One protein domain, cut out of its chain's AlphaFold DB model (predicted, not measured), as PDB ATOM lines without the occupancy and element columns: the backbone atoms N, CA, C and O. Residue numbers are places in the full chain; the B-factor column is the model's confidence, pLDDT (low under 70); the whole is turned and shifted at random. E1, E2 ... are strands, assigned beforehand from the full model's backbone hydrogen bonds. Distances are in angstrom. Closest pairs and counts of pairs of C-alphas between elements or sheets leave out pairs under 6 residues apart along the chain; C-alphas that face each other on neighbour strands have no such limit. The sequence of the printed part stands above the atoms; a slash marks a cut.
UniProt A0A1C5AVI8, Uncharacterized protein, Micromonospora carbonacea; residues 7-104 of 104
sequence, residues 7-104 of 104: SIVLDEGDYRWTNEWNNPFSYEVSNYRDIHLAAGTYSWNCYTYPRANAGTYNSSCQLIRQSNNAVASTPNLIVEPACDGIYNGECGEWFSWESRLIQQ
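This is residues 7 to 104 of the 104 residues of an uncharacterized protein of Micromonospora carbonacea (UniProt A0A1C5AVI8). Two strongly twisted sheets lie face to face as a sandwich, their strands running nearly along each other, with the small hairpin of E8 and E9 at one end of the long axis. One sheet is the branched E1, E4, E5, E6 and E7, its pairs antiparallel; the other is E3, E2, E10 in that order, all antiparallel. The printed part has 98 residues with ten named strands, E1 to E10 in order along the chain, and no named helix: the class is all strand. The whole is only just loose, close to compact, with a radius of gyration of the C-alphas of 15.5 A, and its outline is a rod spanning 49 by 24 by 22 A.

Begin in the branched sheet with its longest strand, E4, residues 40 to 50: find C-alpha 40 at (208.868, 239.512, 156.344) and follow it 31.9 A to C-alpha 50 at (228.717, 224.712, 176.379). E5, residues 57 to 65, returns over 25.7 A. The short strands of this sheet are E1, residues 7 to 10, E6, residues 71 to 73, and E7, residues 77 to 79. In the other sheet look for E2, residues 13 to 22, 27.9 A long; E3, residues 28 to 37, 27.5 A, which bends by 50 degrees at residue 34; and E10, residues 97 to 103, 20.3 A, ending at C-alpha 103 (212.925, 249.572, 165.373). E8 is residues 82 to 87 and E9 residues 90 to 94.

Look first at E5: E4 lies on one side of it, E6 and E7 on the other side. E4, E5 and E6 form a meander, each strand the antiparallel neighbour of the one before; N 45 and O 62 are 2.9 A apart, N 63 and O 72 2.8 A. For E5 and E7, find N 59 and O 77, 2.8 A. E1 is antiparallel to E4, with N 8 and O 42 at 2.9 A. In the facing sheet, E2 is the inner strand: N 17 and O 33 of the hairpin E2 and E3 are 2.9 A apart, N 18 and O 100 of E2 and E10 2.8 A. Between the sheets, the closest C-alphas of E2 and E5 are those of Asn 19 and Cys 61, 6.8 A. E7 runs on into E8 at 42 degrees; in the hairpin E8 and E9, N 84 and O 92 are 2.8 A apart. E9 runs on into E10 at 19 degrees.

The two C-alphas farthest apart are those of Glu 12 and Gly 89, 50.1 A. The printed part has no cut and no long link. Mean pLDDT of the printed part is 87.7; look for values under 70 at residues 24 to 26, 85 and 87.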
ATOM      1  N   SER A   7     207.647 233.027 166.053       90.94
ATOM      2  CA  SER A   7     207.581 233.748 164.782       90.94
ATOM      3  C   SER A   7     207.217 235.211 165.034       90.94
ATOM      4  O   SER A   7     206.320 235.491 165.828       90.94
ATOM      5  N   ILE A   8     207.889 236.135 164.350       92.50
ATOM      6  CA  ILE A   8     207.607 237.574 164.375       92.50
ATOM      7  C   ILE A   8     207.504 238.104 162.943       92.50
ATOM      8  O   ILE A   8     208.239 237.660 162.063       92.50
ATOM      9  N   VAL A   9     206.580 239.034 162.705       95.44
ATOM     10  CA  VAL A   9     206.469 239.769 161.438       95.44
ATOM     11  C   VAL A   9     207.116 241.132 161.637       95.44
ATOM     12  O   VAL A   9     206.809 241.810 162.616       95.44
ATOM     13  N   LEU A  10     208.019 241.500 160.735       95.56
ATOM     14  CA  LEU A  10     208.783 242.743 160.785       95.56
ATOM     15  C   LEU A  10     208.644 243.496 159.466       95.56
ATOM     16  O   LEU A  10     208.602 242.877 158.398       95.56
ATOM     17  N   ASP A  11     208.625 244.821 159.552       97.12
ATOM     18  CA  ASP A  11     208.774 245.697 158.395       97.12
ATOM     19  C   ASP A  11     210.251 245.839 158.014       97.12
ATOM     20  O   ASP A  11     211.158 245.487 158.776       97.12
ATOM     21  N   GLU A  12     210.503 246.356 156.816       97.56
ATOM     22  CA  GLU A  12     211.859 246.721 156.426       97.56
ATOM     23  C   GLU A  12     212.350 247.903 157.266       97.56
ATOM     24  O   GLU A  12     211.622 248.880 157.456       97.56
ATOM     25  N   GLY A  13     213.579 247.824 157.773       97.62
ATOM     26  CA  GLY A  13     214.156 248.920 158.539       97.62
ATOM     27  C   GLY A  13     215.387 248.551 159.347       97.62
ATOM     28  O   GLY A  13     215.864 247.412 159.332       97.62
ATOM     29  N   ASP A  14     215.885 249.553 160.063       98.12
ATOM     30  CA  ASP A  14     216.991 249.423 160.997       98.12
ATOM     31  C   ASP A  14     216.466 249.121 162.402       98.12
ATOM     32  O   ASP A  14     215.511 249.725 162.893       98.12
ATOM     33  N   TYR A  15     217.103 248.156 163.054       97.69
ATOM     34  CA  TYR A  15     216.718 247.666 164.363       97.69
ATOM     35  C   TYR A  15     217.925 247.620 165.290       97.69
ATOM     36  O   TYR A  15     219.004 247.153 164.913       97.69
ATOM     37  N   ARG A  16     217.709 247.996 166.549       97.06
ATOM     38  CA  ARG A  16     218.601 247.641 167.649       97.06
ATOM     39  C   ARG A  16     218.142 246.329 168.259       97.06
ATOM     40  O   ARG A  16     217.065 246.249 168.850       97.06
ATOM     41  N   TRP A  17     218.979 245.309 168.135       95.50
ATOM     42  CA  TRP A  17     218.734 243.988 168.692       95.50
ATOM     43  C   TRP A  17     219.590 243.762 169.930       95.50
ATOM     44  O   TRP A  17     220.817 243.772 169.838       95.50
ATOM     45  N   THR A  18     218.956 243.549 171.080       94.12
ATOM     46  CA  THR A  18     219.623 243.240 172.343       94.12
ATOM     47  C   THR A  18     219.512 241.756 172.684       94.12
ATOM     48  O   THR A  18     218.498 241.104 172.413       94.12
ATOM     49  N   ASN A  19     220.560 241.225 173.305       91.44
ATOM     50  CA  ASN A  19     220.538 239.954 174.018       91.44
ATOM     51  C   ASN A  19     221.018 240.232 175.439       91.44
ATOM     52  O   ASN A  19     222.075 240.834 175.627       91.44
ATOM     53  N   GLU A  20     220.236 239.822 176.418       89.69
ATOM     54  CA  GLU A  20     220.482 240.047 177.828       89.69
ATOM     55  C   GLU A  20     220.363 238.730 178.579       89.69
ATOM     56  O   GLU A  20     219.445 237.932 178.388       89.69
ATOM     57  N   TRP A  21     221.333 238.515 179.445       84.31
ATOM     58  CA  TRP A  21     221.356 237.436 180.395       84.31
ATOM     59  C   TRP A  21     221.077 238.009 181.773       84.31
ATOM     60  O   TRP A  21     221.885 238.786 182.288       84.31
ATOM     61  N   ASN A  22     219.950 237.610 182.356       80.62
ATOM     62  CA  ASN A  22     219.558 238.053 183.681       80.62
ATOM     63  C   ASN A  22     219.634 236.866 184.640       80.62
ATOM     64  O   ASN A  22     218.678 236.095 184.775       80.62
ATOM     65  N   ASN A  23     220.803 236.695 185.261       74.25
ATOM     66  CA  ASN A  23     220.981 235.752 186.353       74.25
ATOM     67  C   ASN A  23     220.776 236.494 187.683       74.25
ATOM     68  O   ASN A  23     221.632 237.293 188.065       74.25
ATOM     69  N   PRO A  24     219.697 236.204 188.427       66.25
ATOM     70  CA  PRO A  24     219.369 236.916 189.658       66.25
ATOM     71  C   PRO A  24     220.353 236.642 190.805       66.25
ATOM     72  O   PRO A  24     220.253 237.280 191.850       66.25
ATOM     73  N   PHE A  25     221.288 235.700 190.640       65.50
ATOM     74  CA  PHE A  25     222.204 235.263 191.692       65.50
ATOM     75  C   PHE A  25     223.674 235.605 191.440       65.50
ATOM     76  O   PHE A  25     224.459 235.545 192.384       65.50
ATOM     77  N   SER A  26     224.068 235.933 190.206       64.44
ATOM     78  CA  SER A  26     225.478 236.174 189.875       64.44
ATOM     79  C   SER A  26     225.707 237.573 189.316       64.44
ATOM     80  O   SER A  26     226.410 238.367 189.938       64.44
ATOM     81  N   TYR A  27     225.136 237.874 188.153       72.69
ATOM     82  CA  TYR A  27     225.360 239.119 187.433       72.69
ATOM     83  C   TYR A  27     224.441 239.222 186.205       72.69
ATOM     84  O   TYR A  27     223.959 238.221 185.665       72.69
ATOM     85  N   GLU A  28     224.269 240.447 185.719       81.25
ATOM     86  CA  GLU A  28     223.616 240.746 184.445       81.25
ATOM     87  C   GLU A  28     224.682 241.043 183.378       81.25
ATOM     88  O   GLU A  28     225.624 241.801 183.623       81.25
ATOM     89  N   VAL A  29     224.549 240.454 182.184       87.88
ATOM     90  CA  VAL A  29     225.365 240.829 181.010       87.88
ATOM     91  C   VAL A  29     224.464 240.988 179.815       87.88
ATOM     92  O   VAL A  29     223.624 240.134 179.542       87.88
ATOM     93  N   SER A  30     224.698 242.042 179.049       90.75
ATOM     94  CA  SER A  30     223.995 242.282 177.803       90.75
ATOM     95  C   SER A  30     224.957 242.621 176.676       90.75
ATOM     96  O   SER A  30     226.090 243.066 176.877       90.75
ATOM     97  N   ASN A  31     224.500 242.384 175.454       92.31
ATOM     98  CA  ASN A  31     225.077 242.974 174.263       92.31
ATOM     99  C   ASN A  31     223.967 243.486 173.352       92.31
ATOM    100  O   ASN A  31     222.777 243.231 173.560       92.31
ATOM    101  N   TYR A  32     224.378 244.222 172.329       93.44
ATOM    102  CA  TYR A  32     223.480 244.630 171.271       93.44
ATOM    103  C   TYR A  32     224.184 244.631 169.920       93.44
ATOM    104  O   TYR A  32     225.415 244.601 169.824       93.44
ATOM    105  N   ARG A  33     223.373 244.681 168.869       94.25
ATOM    106  CA  ARG A  33     223.792 244.910 167.494       94.25
ATOM    107  C   ARG A  33     222.755 245.777 166.799       94.25
ATOM    108  O   ARG A  33     221.561 245.523 166.929       94.25
ATOM    109  N   ASP A  34     223.226 246.737 166.018       96.31
ATOM    110  CA  ASP A  34     222.390 247.435 165.047       96.31
ATOM    111  C   ASP A  34     222.365 246.624 163.738       96.31
ATOM    112  O   ASP A  34     223.398 246.101 163.289       96.31
ATOM    113  N   ILE A  35     221.178 246.426 163.167       96.06
ATOM    114  CA  ILE A  35     220.965 245.569 161.998       96.06
ATOM    115  C   ILE A  35     219.857 246.108 161.096       96.06
ATOM    116  O   ILE A  35     218.796 246.485 161.574       96.06
ATOM    117  N   HIS A  36     220.090 246.057 159.787       97.12
ATOM    118  CA  HIS A  36     219.061 246.288 158.782       97.12
ATOM    119  C   HIS A  36     218.373 244.967 158.411       97.12
ATOM    120  O   HIS A  36     219.052 243.991 158.069       97.12
ATOM    121  N   LEU A  37     217.043 244.922 158.471       96.81
ATOM    122  CA  LEU A  37     216.233 243.752 158.128       96.81
ATOM    123  C   LEU A  37     215.250 244.105 157.014       96.81
ATOM    124  O   LEU A  37     214.645 245.168 157.033       96.81
ATOM    125  N   ALA A  38     215.069 243.188 156.064       97.50
ATOM    126  CA  ALA A  38     214.014 243.286 155.059       97.50
ATOM    127  C   ALA A  38     212.653 242.910 155.664       97.50
ATOM    128  O   ALA A  38     212.585 242.101 156.589       97.50
ATOM    129  N   ALA A  39     211.560 243.396 155.076       97.31
ATOM    130  CA  ALA A  39     210.219 243.023 155.524       97.31
ATOM    131  C   ALA A  39     209.981 241.502 155.430       97.31
ATOM    132  O   ALA A  39     210.391 240.850 154.461       97.31
ATOM    133  N   GLY A  40     209.293 240.910 156.407       96.75
ATOM    134  CA  GLY A  40     208.868 239.512 156.344       96.75
ATOM    135  C   GLY A  40     208.664 238.838 157.695       96.75
ATOM    136  O   GLY A  40     208.711 239.467 158.750       96.75
ATOM    137  N   THR A  41     208.445 237.523 157.644       97.38
ATOM    138  CA  THR A  41     208.300 236.678 158.833       97.38
ATOM    139  C   THR A  41     209.630 236.031 159.194       97.38
ATOM    140  O   THR A  41     210.301 235.438 158.342       97.38
ATOM    141  N   TYR A  42     209.990 236.109 160.468       96.25
ATOM    142  CA  TYR A  42     211.221 235.568 161.021       96.25
ATOM    143  C   TYR A  42     210.914 234.577 162.136       96.25
ATOM    144  O   TYR A  42     210.073 234.850 162.989       96.25
ATOM    145  N   SER A  43     211.630 233.457 162.161       95.19
ATOM    146  CA  SER A  43     211.712 232.600 163.343       95.19
ATOM    147  C   SER A  43     212.799 233.138 164.271       95.19
ATOM    148  O   SER A  43     213.944 233.307 163.845       95.19
ATOM    149  N   TRP A  44     212.439 233.413 165.521       91.88
ATOM    150  CA  TRP A  44     213.345 233.916 166.547       91.88
ATOM    151  C   TRP A  44     213.675 232.821 167.550       91.88
ATOM    152  O   TRP A  44     212.787 232.319 168.241       91.88
ATOM    153  N   ASN A  45     214.965 232.509 167.674       89.25
ATOM    154  CA  ASN A  45     215.470 231.508 168.605       89.25
ATOM    155  C   ASN A  45     216.653 232.035 169.411       89.25
ATOM    156  O   ASN A  45     217.611 232.540 168.842       89.25
ATOM    157  N   CYS A  46     216.612 231.880 170.730       87.62
ATOM    158  CA  CYS A  46     217.756 232.124 171.607       87.62
ATOM    159  C   CYS A  46     218.215 230.800 172.201       87.62
ATOM    160  O   CYS A  46     217.387 229.958 172.552       87.62
ATOM    161  N   TYR A  47     219.523 230.602 172.289       86.62
ATOM    162  CA  TYR A  47     220.091 229.354 172.775       86.62
ATOM    163  C   TYR A  47     221.393 229.593 173.528       86.62
ATOM    164  O   TYR A  47     222.126 230.554 173.279       86.62
ATOM    165  N   THR A  48     221.686 228.659 174.424       87.06
ATOM    166  CA  THR A  48     222.973 228.541 175.093       87.06
ATOM    167  C   THR A  48     223.640 227.230 174.711       87.06
ATOM    168  O   THR A  48     222.975 226.220 174.477       87.06
ATOM    169  N   TYR A  49     224.967 227.241 174.599       87.00
ATOM    170  CA  TYR A  49     225.741 226.034 174.320       87.00
ATOM    171  C   TYR A  49     227.060 226.014 175.104       87.00
ATOM    172  O   TYR A  49     227.644 227.082 175.327       87.00
ATOM    173  N   PRO A  50     227.531 224.825 175.535       86.06
ATOM    174  CA  PRO A  50     228.717 224.712 176.379       86.06
ATOM    175  C   PRO A  50     229.973 225.305 175.728       86.06
ATOM    176  O   PRO A  50     230.188 225.167 174.518       86.06
ATOM    177  N   ARG A  51     230.838 225.927 176.537       86.00
ATOM    178  CA  ARG A  51     232.242 226.187 176.174       86.00
ATOM    179  C   ARG A  51     233.140 225.047 176.658       86.00
ATOM    180  O   ARG A  51     232.734 224.200 177.441       86.00
ATOM    181  N   ALA A  52     234.395 225.059 176.206       79.69
ATOM    182  CA  ALA A  52     235.420 224.124 176.675       79.69
ATOM    183  C   ALA A  52     235.722 224.253 178.185       79.69
ATOM    184  O   ALA A  52     236.236 223.313 178.783       79.69
ATOM    185  N   ASN A  53     235.398 225.396 178.800       75.25
ATOM    186  CA  ASN A  53     235.539 225.612 180.237       75.25
ATOM    187  C   ASN A  53     234.251 225.187 180.952       75.25
ATOM    188  O   ASN A  53     233.174 225.688 180.619       75.25
ATOM    189  N   ALA A  54     234.378 224.315 181.954       72.25
ATOM    190  CA  ALA A  54     233.259 223.889 182.791       72.25
ATOM    191  C   ALA A  54     232.550 225.096 183.433       72.25
ATOM    192  O   ALA A  54     233.209 226.032 183.885       72.25
ATOM    193  N   GLY A  55     231.215 225.069 183.454       78.88
ATOM    194  CA  GLY A  55     230.387 226.094 184.101       78.88
ATOM    195  C   GLY A  55     230.164 227.380 183.297       78.88
ATOM    196  O   GLY A  55     229.484 228.272 183.785       78.88
ATOM    197  N   THR A  56     230.681 227.488 182.065       85.44
ATOM    198  CA  THR A  56     230.452 228.663 181.202       85.44
ATOM    199  C   THR A  56     229.848 228.278 179.854       85.44
ATOM    200  O   THR A  56     230.207 227.265 179.246       85.44
ATOM    201  N   TYR A  57     228.959 229.131 179.352       88.12
ATOM    202  CA  TYR A  57     228.203 228.922 178.122       88.12
ATOM    203  C   TYR A  57     228.341 230.127 177.203       88.12
ATOM    204  O   TYR A  57     228.497 231.261 177.652       88.12
ATOM    205  N   ASN A  58     228.258 229.885 175.899       89.81
ATOM    206  CA  ASN A  58     227.959 230.957 174.959       89.81
ATOM    207  C   ASN A  58     226.436 231.109 174.870       89.81
ATOM    208  O   ASN A  58     225.737 230.102 174.772       89.81
ATOM    209  N   SER A  59     225.945 232.345 174.851       89.38
ATOM    210  CA  SER A  59     224.541 232.703 174.637       89.38
ATOM    211  C   SER A  59     224.401 233.594 173.403       89.38
ATOM    212  O   SER A  59     225.154 234.560 173.243       89.38
ATOM    213  N   SER A  60     223.453 233.272 172.524       91.06
ATOM    214  CA  SER A  60     223.162 234.041 171.310       91.06
ATOM    215  C   SER A  60     221.694 233.905 170.915       91.06
ATOM    216  O   SER A  60     221.060 232.880 171.182       91.06
ATOM    217  N   CYS A  61     221.168 234.930 170.247       91.69
ATOM    218  CA  CYS A  61     219.867 234.891 169.599       91.69
ATOM    219  C   CYS A  61     220.015 234.976 168.079       91.69
ATOM    220  O   CYS A  61     220.899 235.658 167.564       91.69
ATOM    221  N   GLN A  62     219.125 234.280 167.376       93.56
ATOM    222  CA  GLN A  62     219.042 234.154 165.929       93.56
ATOM    223  C   GLN A  62     217.667 234.586 165.418       93.56
ATOM    224  O   GLN A  62     216.642 234.245 166.007       93.56
ATOM    225  N   LEU A  63     217.672 235.280 164.283       94.81
ATOM    226  CA  LEU A  63     216.515 235.571 163.450       94.81
ATOM    227  C   LEU A  63     216.725 234.871 162.112       94.81
ATOM    228  O   LEU A  63     217.722 235.112 161.430       94.81
ATOM    229  N   ILE A  64     215.785 234.006 161.741       96.00
ATOM    230  CA  ILE A  64     215.821 233.237 160.496       96.00
ATOM    231  C   ILE A  64     214.630 233.662 159.648       96.00
ATOM    232  O   ILE A  64     213.484 233.393 160.006       96.00
ATOM    233  N   ARG A  65     214.879 234.334 158.522       96.44
ATOM    234  CA  ARG A  65     213.806 234.784 157.626       96.44
ATOM    235  C   ARG A  65     213.170 233.581 156.938       96.44
ATOM    236  O   ARG A  65     213.836 232.880 156.182       96.44
ATOM    237  N   GLN A  66     211.876 233.361 157.137       95.81
ATOM    238  CA  GLN A  66     211.199 232.138 156.682       95.81
ATOM    239  C   GLN A  66     211.129 232.008 155.156       95.81
ATOM    240  O   GLN A  66     211.091 230.903 154.628       95.81
ATOM    241  N   SER A  67     211.144 233.128 154.427       96.81
ATOM    242  CA  SER A  67     211.028 233.118 152.966       96.81
ATOM    243  C   SER A  67     212.283 232.615 152.247       96.81
ATOM    244  O   SER A  67     212.190 232.183 151.102       96.81
ATOM    245  N   ASN A  68     213.466 232.735 152.860       96.62
ATOM    246  CA  ASN A  68     214.744 232.420 152.207       96.62
ATOM    247  C   ASN A  68     215.823 231.853 153.144       96.62
ATOM    248  O   ASN A  68     216.964 231.694 152.720       96.62
ATOM    249  N   ASN A  69     215.482 231.567 154.401       95.25
ATOM    250  CA  ASN A  69     216.385 231.081 155.443       95.25
ATOM    251  C   ASN A  69     217.613 231.972 155.694       95.25
ATOM    252  O   ASN A  69     218.638 231.488 156.171       95.25
ATOM    253  N   ALA A  70     217.537 233.274 155.391       96.19
ATOM    254  CA  ALA A  70     218.600 234.204 155.756       96.19
ATOM    255  C   ALA A  70     218.700 234.302 157.285       96.19
ATOM    256  O   ALA A  70     217.696 234.558 157.953       96.19
ATOM    257  N   VAL A  71     219.906 234.102 157.822       95.06
ATOM    258  CA  VAL A  71     220.166 234.075 159.267       95.06
ATOM    259  C   VAL A  71     220.907 235.335 159.695       95.06
ATOM    260  O   VAL A  71     221.938 235.690 159.121       95.06
ATOM    261  N   ALA A  72     220.412 235.975 160.748       94.94
ATOM    262  CA  ALA A  72     221.120 236.999 161.498       94.94
ATOM    263  C   ALA A  72     221.241 236.578 162.963       94.94
ATOM    264  O   ALA A  72     220.316 235.975 163.501       94.94
ATOM    265  N   SER A  73     222.348 236.943 163.613       93.88
ATOM    266  CA  SER A  73     222.582 236.629 165.026       93.88
ATOM    267  C   SER A  73     223.096 237.835 165.806       93.88
ATOM    268  O   SER A  73     223.806 238.689 165.247       93.88
ATOM    269  N   THR A  74     222.791 237.870 167.103       93.75
ATOM    270  CA  THR A  74     223.494 238.735 168.059       93.75
ATOM    271  C   THR A  74     224.926 238.238 168.278       93.75
ATOM    272  O   THR A  74     225.202 237.046 168.088       93.75
ATOM    273  N   PRO A  75     225.852 239.105 168.730       92.81
ATOM    274  CA  PRO A  75     227.139 238.651 169.241       92.81
ATOM    275  C   PRO A  75     226.952 237.625 170.370       92.81
ATOM    276  O   PRO A  75     225.914 237.599 171.043       92.81
ATOM    277  N   ASN A  76     227.959 236.782 170.590       90.62
ATOM    278  CA  ASN A  76     227.937 235.832 171.701       90.62
ATOM    279  C   ASN A  76     228.152 236.560 173.034       90.62
ATOM    280  O   ASN A  76     229.055 237.389 173.153       90.62
ATOM    281  N   LEU A  77     227.360 236.199 174.040       90.38
ATOM    282  CA  LEU A  77     227.628 236.486 175.448       90.38
ATOM    283  C   LEU A  77     228.257 235.267 176.110       90.38
ATOM    284  O   LEU A  77     227.843 234.144 175.833       90.38
ATOM    285  N   ILE A  78     229.227 235.482 176.995       89.25
ATOM    286  CA  ILE A  78     229.723 234.428 177.885       89.25
ATOM    287  C   ILE A  78     228.931 234.525 179.182       89.25
ATOM    288  O   ILE A  78     228.929 235.572 179.828       89.25
ATOM    289  N   VAL A  79     228.240 233.446 179.534       87.69
ATOM    290  CA  VAL A  79     227.320 233.405 180.673       87.69
ATOM    291  C   VAL A  79     227.611 232.209 181.567       87.69
ATOM    292  O   VAL A  79     228.024 231.150 181.091       87.69
ATOM    293  N   GLU A  80     227.365 232.386 182.856       85.38
ATOM    294  CA  GLU A  80     227.384 231.336 183.869       85.38
ATOM    295  C   GLU A  80     225.934 231.083 184.313       85.38
ATOM    296  O   GLU A  80     225.221 232.041 184.662       85.38
ATOM    297  N   PRO A  81     225.450 229.829 184.254       79.50
ATOM    298  CA  PRO A  81     224.106 229.494 184.683       79.50
ATOM    299  C   PRO A  81     223.964 229.693 186.188       79.50
ATOM    300  O   PRO A  81     224.921 229.569 186.954       79.50
ATOM    301  N   ALA A  82     222.747 229.999 186.624       77.81
ATOM    302  CA  ALA A  82     222.433 229.952 188.041       77.81
ATOM    303  C   ALA A  82     222.401 228.498 188.504       77.81
ATOM    304  O   ALA A  82     221.990 227.615 187.748       77.81
ATOM    305  N   CYS A  83     222.769 228.271 189.765       76.94
ATOM    306  CA  CYS A  83     222.513 226.990 190.395       76.94
ATOM    307  C   CYS A  83     221.087 226.950 190.938       76.94
ATOM    308  O   CYS A  83     220.790 227.625 191.923       76.94
ATOM    309  N   ASP A  84     220.219 226.165 190.306       71.38
ATOM    310  CA  ASP A  84     218.862 225.896 190.771       71.38
ATOM    311  C   ASP A  84     218.738 224.433 191.206       71.38
ATOM    312  O   ASP A  84     218.530 223.511 190.413       71.38
ATOM    313  N   GLY A  85     218.910 224.229 192.510       68.44
ATOM    314  CA  GLY A  85     218.858 222.914 193.130       68.44
ATOM    315  C   GLY A  85     220.085 222.041 192.859       68.44
ATOM    316  O   GLY A  85     220.999 222.369 192.103       68.44
ATOM    317  N   ILE A  86     220.104 220.895 193.536       75.81
ATOM    318  CA  ILE A  86     221.138 219.872 193.392       75.81
ATOM    319  C   ILE A  86     220.433 218.553 193.095       75.81
ATOM    320  O   ILE A  86     219.575 218.122 193.866       75.81
ATOM    321  N   TYR A  87     220.808 217.898 192.000       66.00
ATOM    322  CA  TYR A  87     220.297 216.589 191.615       66.00
ATOM    323  C   TYR A  87     221.468 215.621 191.446       66.00
ATOM    324  O   TYR A  87     222.391 215.882 190.684       66.00
ATOM    325  N   ASN A  88     221.471 214.513 192.195       76.38
ATOM    326  CA  ASN A  88     222.580 213.544 192.238       76.38
ATOM    327  C   ASN A  88     223.968 214.148 192.555       76.38
ATOM    328  O   ASN A  88     224.989 213.606 192.142       76.38
ATOM    329  N   GLY A  89     224.019 215.249 193.312       74.44
ATOM    330  CA  GLY A  89     225.273 215.937 193.647       74.44
ATOM    331  C   GLY A  89     225.763 216.911 192.573       74.44
ATOM    332  O   GLY A  89     226.767 217.583 192.795       74.44
ATOM    333  N   GLU A  90     225.042 217.037 191.458       72.38
ATOM    334  CA  GLU A  90     225.304 218.029 190.419       72.38
ATOM    335  C   GLU A  90     224.328 219.199 190.537       72.38
ATOM    336  O   GLU A  90     223.156 219.041 190.888       72.38
ATOM    337  N   CYS A  91     224.839 220.392 190.267       73.94
ATOM    338  CA  CYS A  91     224.050 221.610 190.250       73.94
ATOM    339  C   CYS A  91     223.114 221.615 189.031       73.94
ATOM    340  O   CYS A  91     223.571 221.431 187.903       73.94
ATOM    341  N   GLY A  92     221.813 221.831 189.253       74.62
ATOM    342  CA  GLY A  92     220.862 222.064 188.170       74.62
ATOM    343  C   GLY A  92     221.108 223.437 187.550       74.62
ATOM    344  O   GLY A  92     221.046 224.450 188.238       74.62
ATOM    345  N   GLU A  93     221.415 223.488 186.259       79.06
ATOM    346  CA  GLU A  93     221.729 224.749 185.587       79.06
ATOM    347  C   GLU A  93     220.453 225.466 185.136       79.06
ATOM    348  O   GLU A  93     219.697 224.965 184.296       79.06
ATOM    349  N   TRP A  94     220.220 226.664 185.673       78.00
ATOM    350  CA  TRP A  94     219.085 227.500 185.301       78.00
ATOM    351  C   TRP A  94     219.509 228.668 184.417       78.00
ATOM    352  O   TRP A  94     220.494 229.366 184.685       78.00
ATOM    353  N   PHE A  95     218.737 228.868 183.347       77.56
ATOM    354  CA  PHE A  95     219.025 229.837 182.303       77.56
ATOM    355  C   PHE A  95     217.872 230.832 182.161       77.56
ATOM    356  O   PHE A  95     216.754 230.441 181.832       77.56
ATOM    357  N   SER A  96     218.161 232.117 182.376       80.94
ATOM    358  CA  SER A  96     217.202 233.216 182.260       80.94
ATOM    359  C   SER A  96     217.764 234.282 181.325       80.94
ATOM    360  O   SER A  96     218.820 234.868 181.571       80.94
ATOM    361  N   TRP A  97     217.074 234.485 180.207       80.00
ATOM    362  CA  TRP A  97     217.505 235.376 179.139       80.00
ATOM    363  C   TRP A  97     216.345 236.224 178.634       80.00
ATOM    364  O   TRP A  97     215.185 235.803 178.632       80.00
ATOM    365  N   GLU A  98     216.687 237.398 178.125       88.06
ATOM    366  CA  GLU A  98     215.773 238.290 177.440       88.06
ATOM    367  C   GLU A  98     216.412 238.791 176.144       88.06
ATOM    368  O   GLU A  98     217.594 239.108 176.084       88.06
ATOM    369  N   SER A  99     215.631 238.869 175.070       90.56
ATOM    370  CA  SER A  99     216.097 239.446 173.813       90.56
ATOM    371  C   SER A  99     215.014 240.337 173.237       90.56
ATOM    372  O   SER A  99     213.841 239.958 173.211       90.56
ATOM    373  N   ARG A 100     215.404 241.540 172.807       93.31
ATOM    374  CA  ARG A 100     214.483 242.570 172.315       93.31
ATOM    375  C   ARG A 100     214.975 243.125 170.995       93.31
ATOM    376  O   ARG A 100     216.165 243.353 170.819       93.31
ATOM    377  N   LEU A 101     214.048 243.379 170.086       94.31
ATOM    378  CA  LEU A 101     214.315 243.956 168.779       94.31
ATOM    379  C   LEU A 101     213.486 245.231 168.684       94.31
ATOM    380  O   LEU A 101     212.261 245.172 168.769       94.31
ATOM    381  N   ILE A 102     214.157 246.374 168.590       95.38
ATOM    382  CA  ILE A 102     213.539 247.702 168.651       95.38
ATOM    383  C   ILE A 102     213.834 248.413 167.336       95.38
ATOM    384  O   ILE A 102     215.002 248.610 167.007       95.38
ATOM    385  N   GLN A 103     212.792 248.772 166.592       94.62
ATOM    386  CA  GLN A 103     212.925 249.572 165.373       94.62
ATOM    387  C   GLN A 103     213.415 250.983 165.730       94.62
ATOM    388  O   GLN A 103     212.950 251.550 166.723       94.62
ATOM    389  N   GLN A 104     214.385 251.500 164.971       91.62
ATOM    390  CA  GLN A 104     215.006 252.814 165.190       91.62
ATOM    391  C   GLN A 104     214.362 253.923 164.359       91.62
ATOM    392  O   GLN A 104     213.838 253.624 163.263       91.62
TER     393      GLN A 104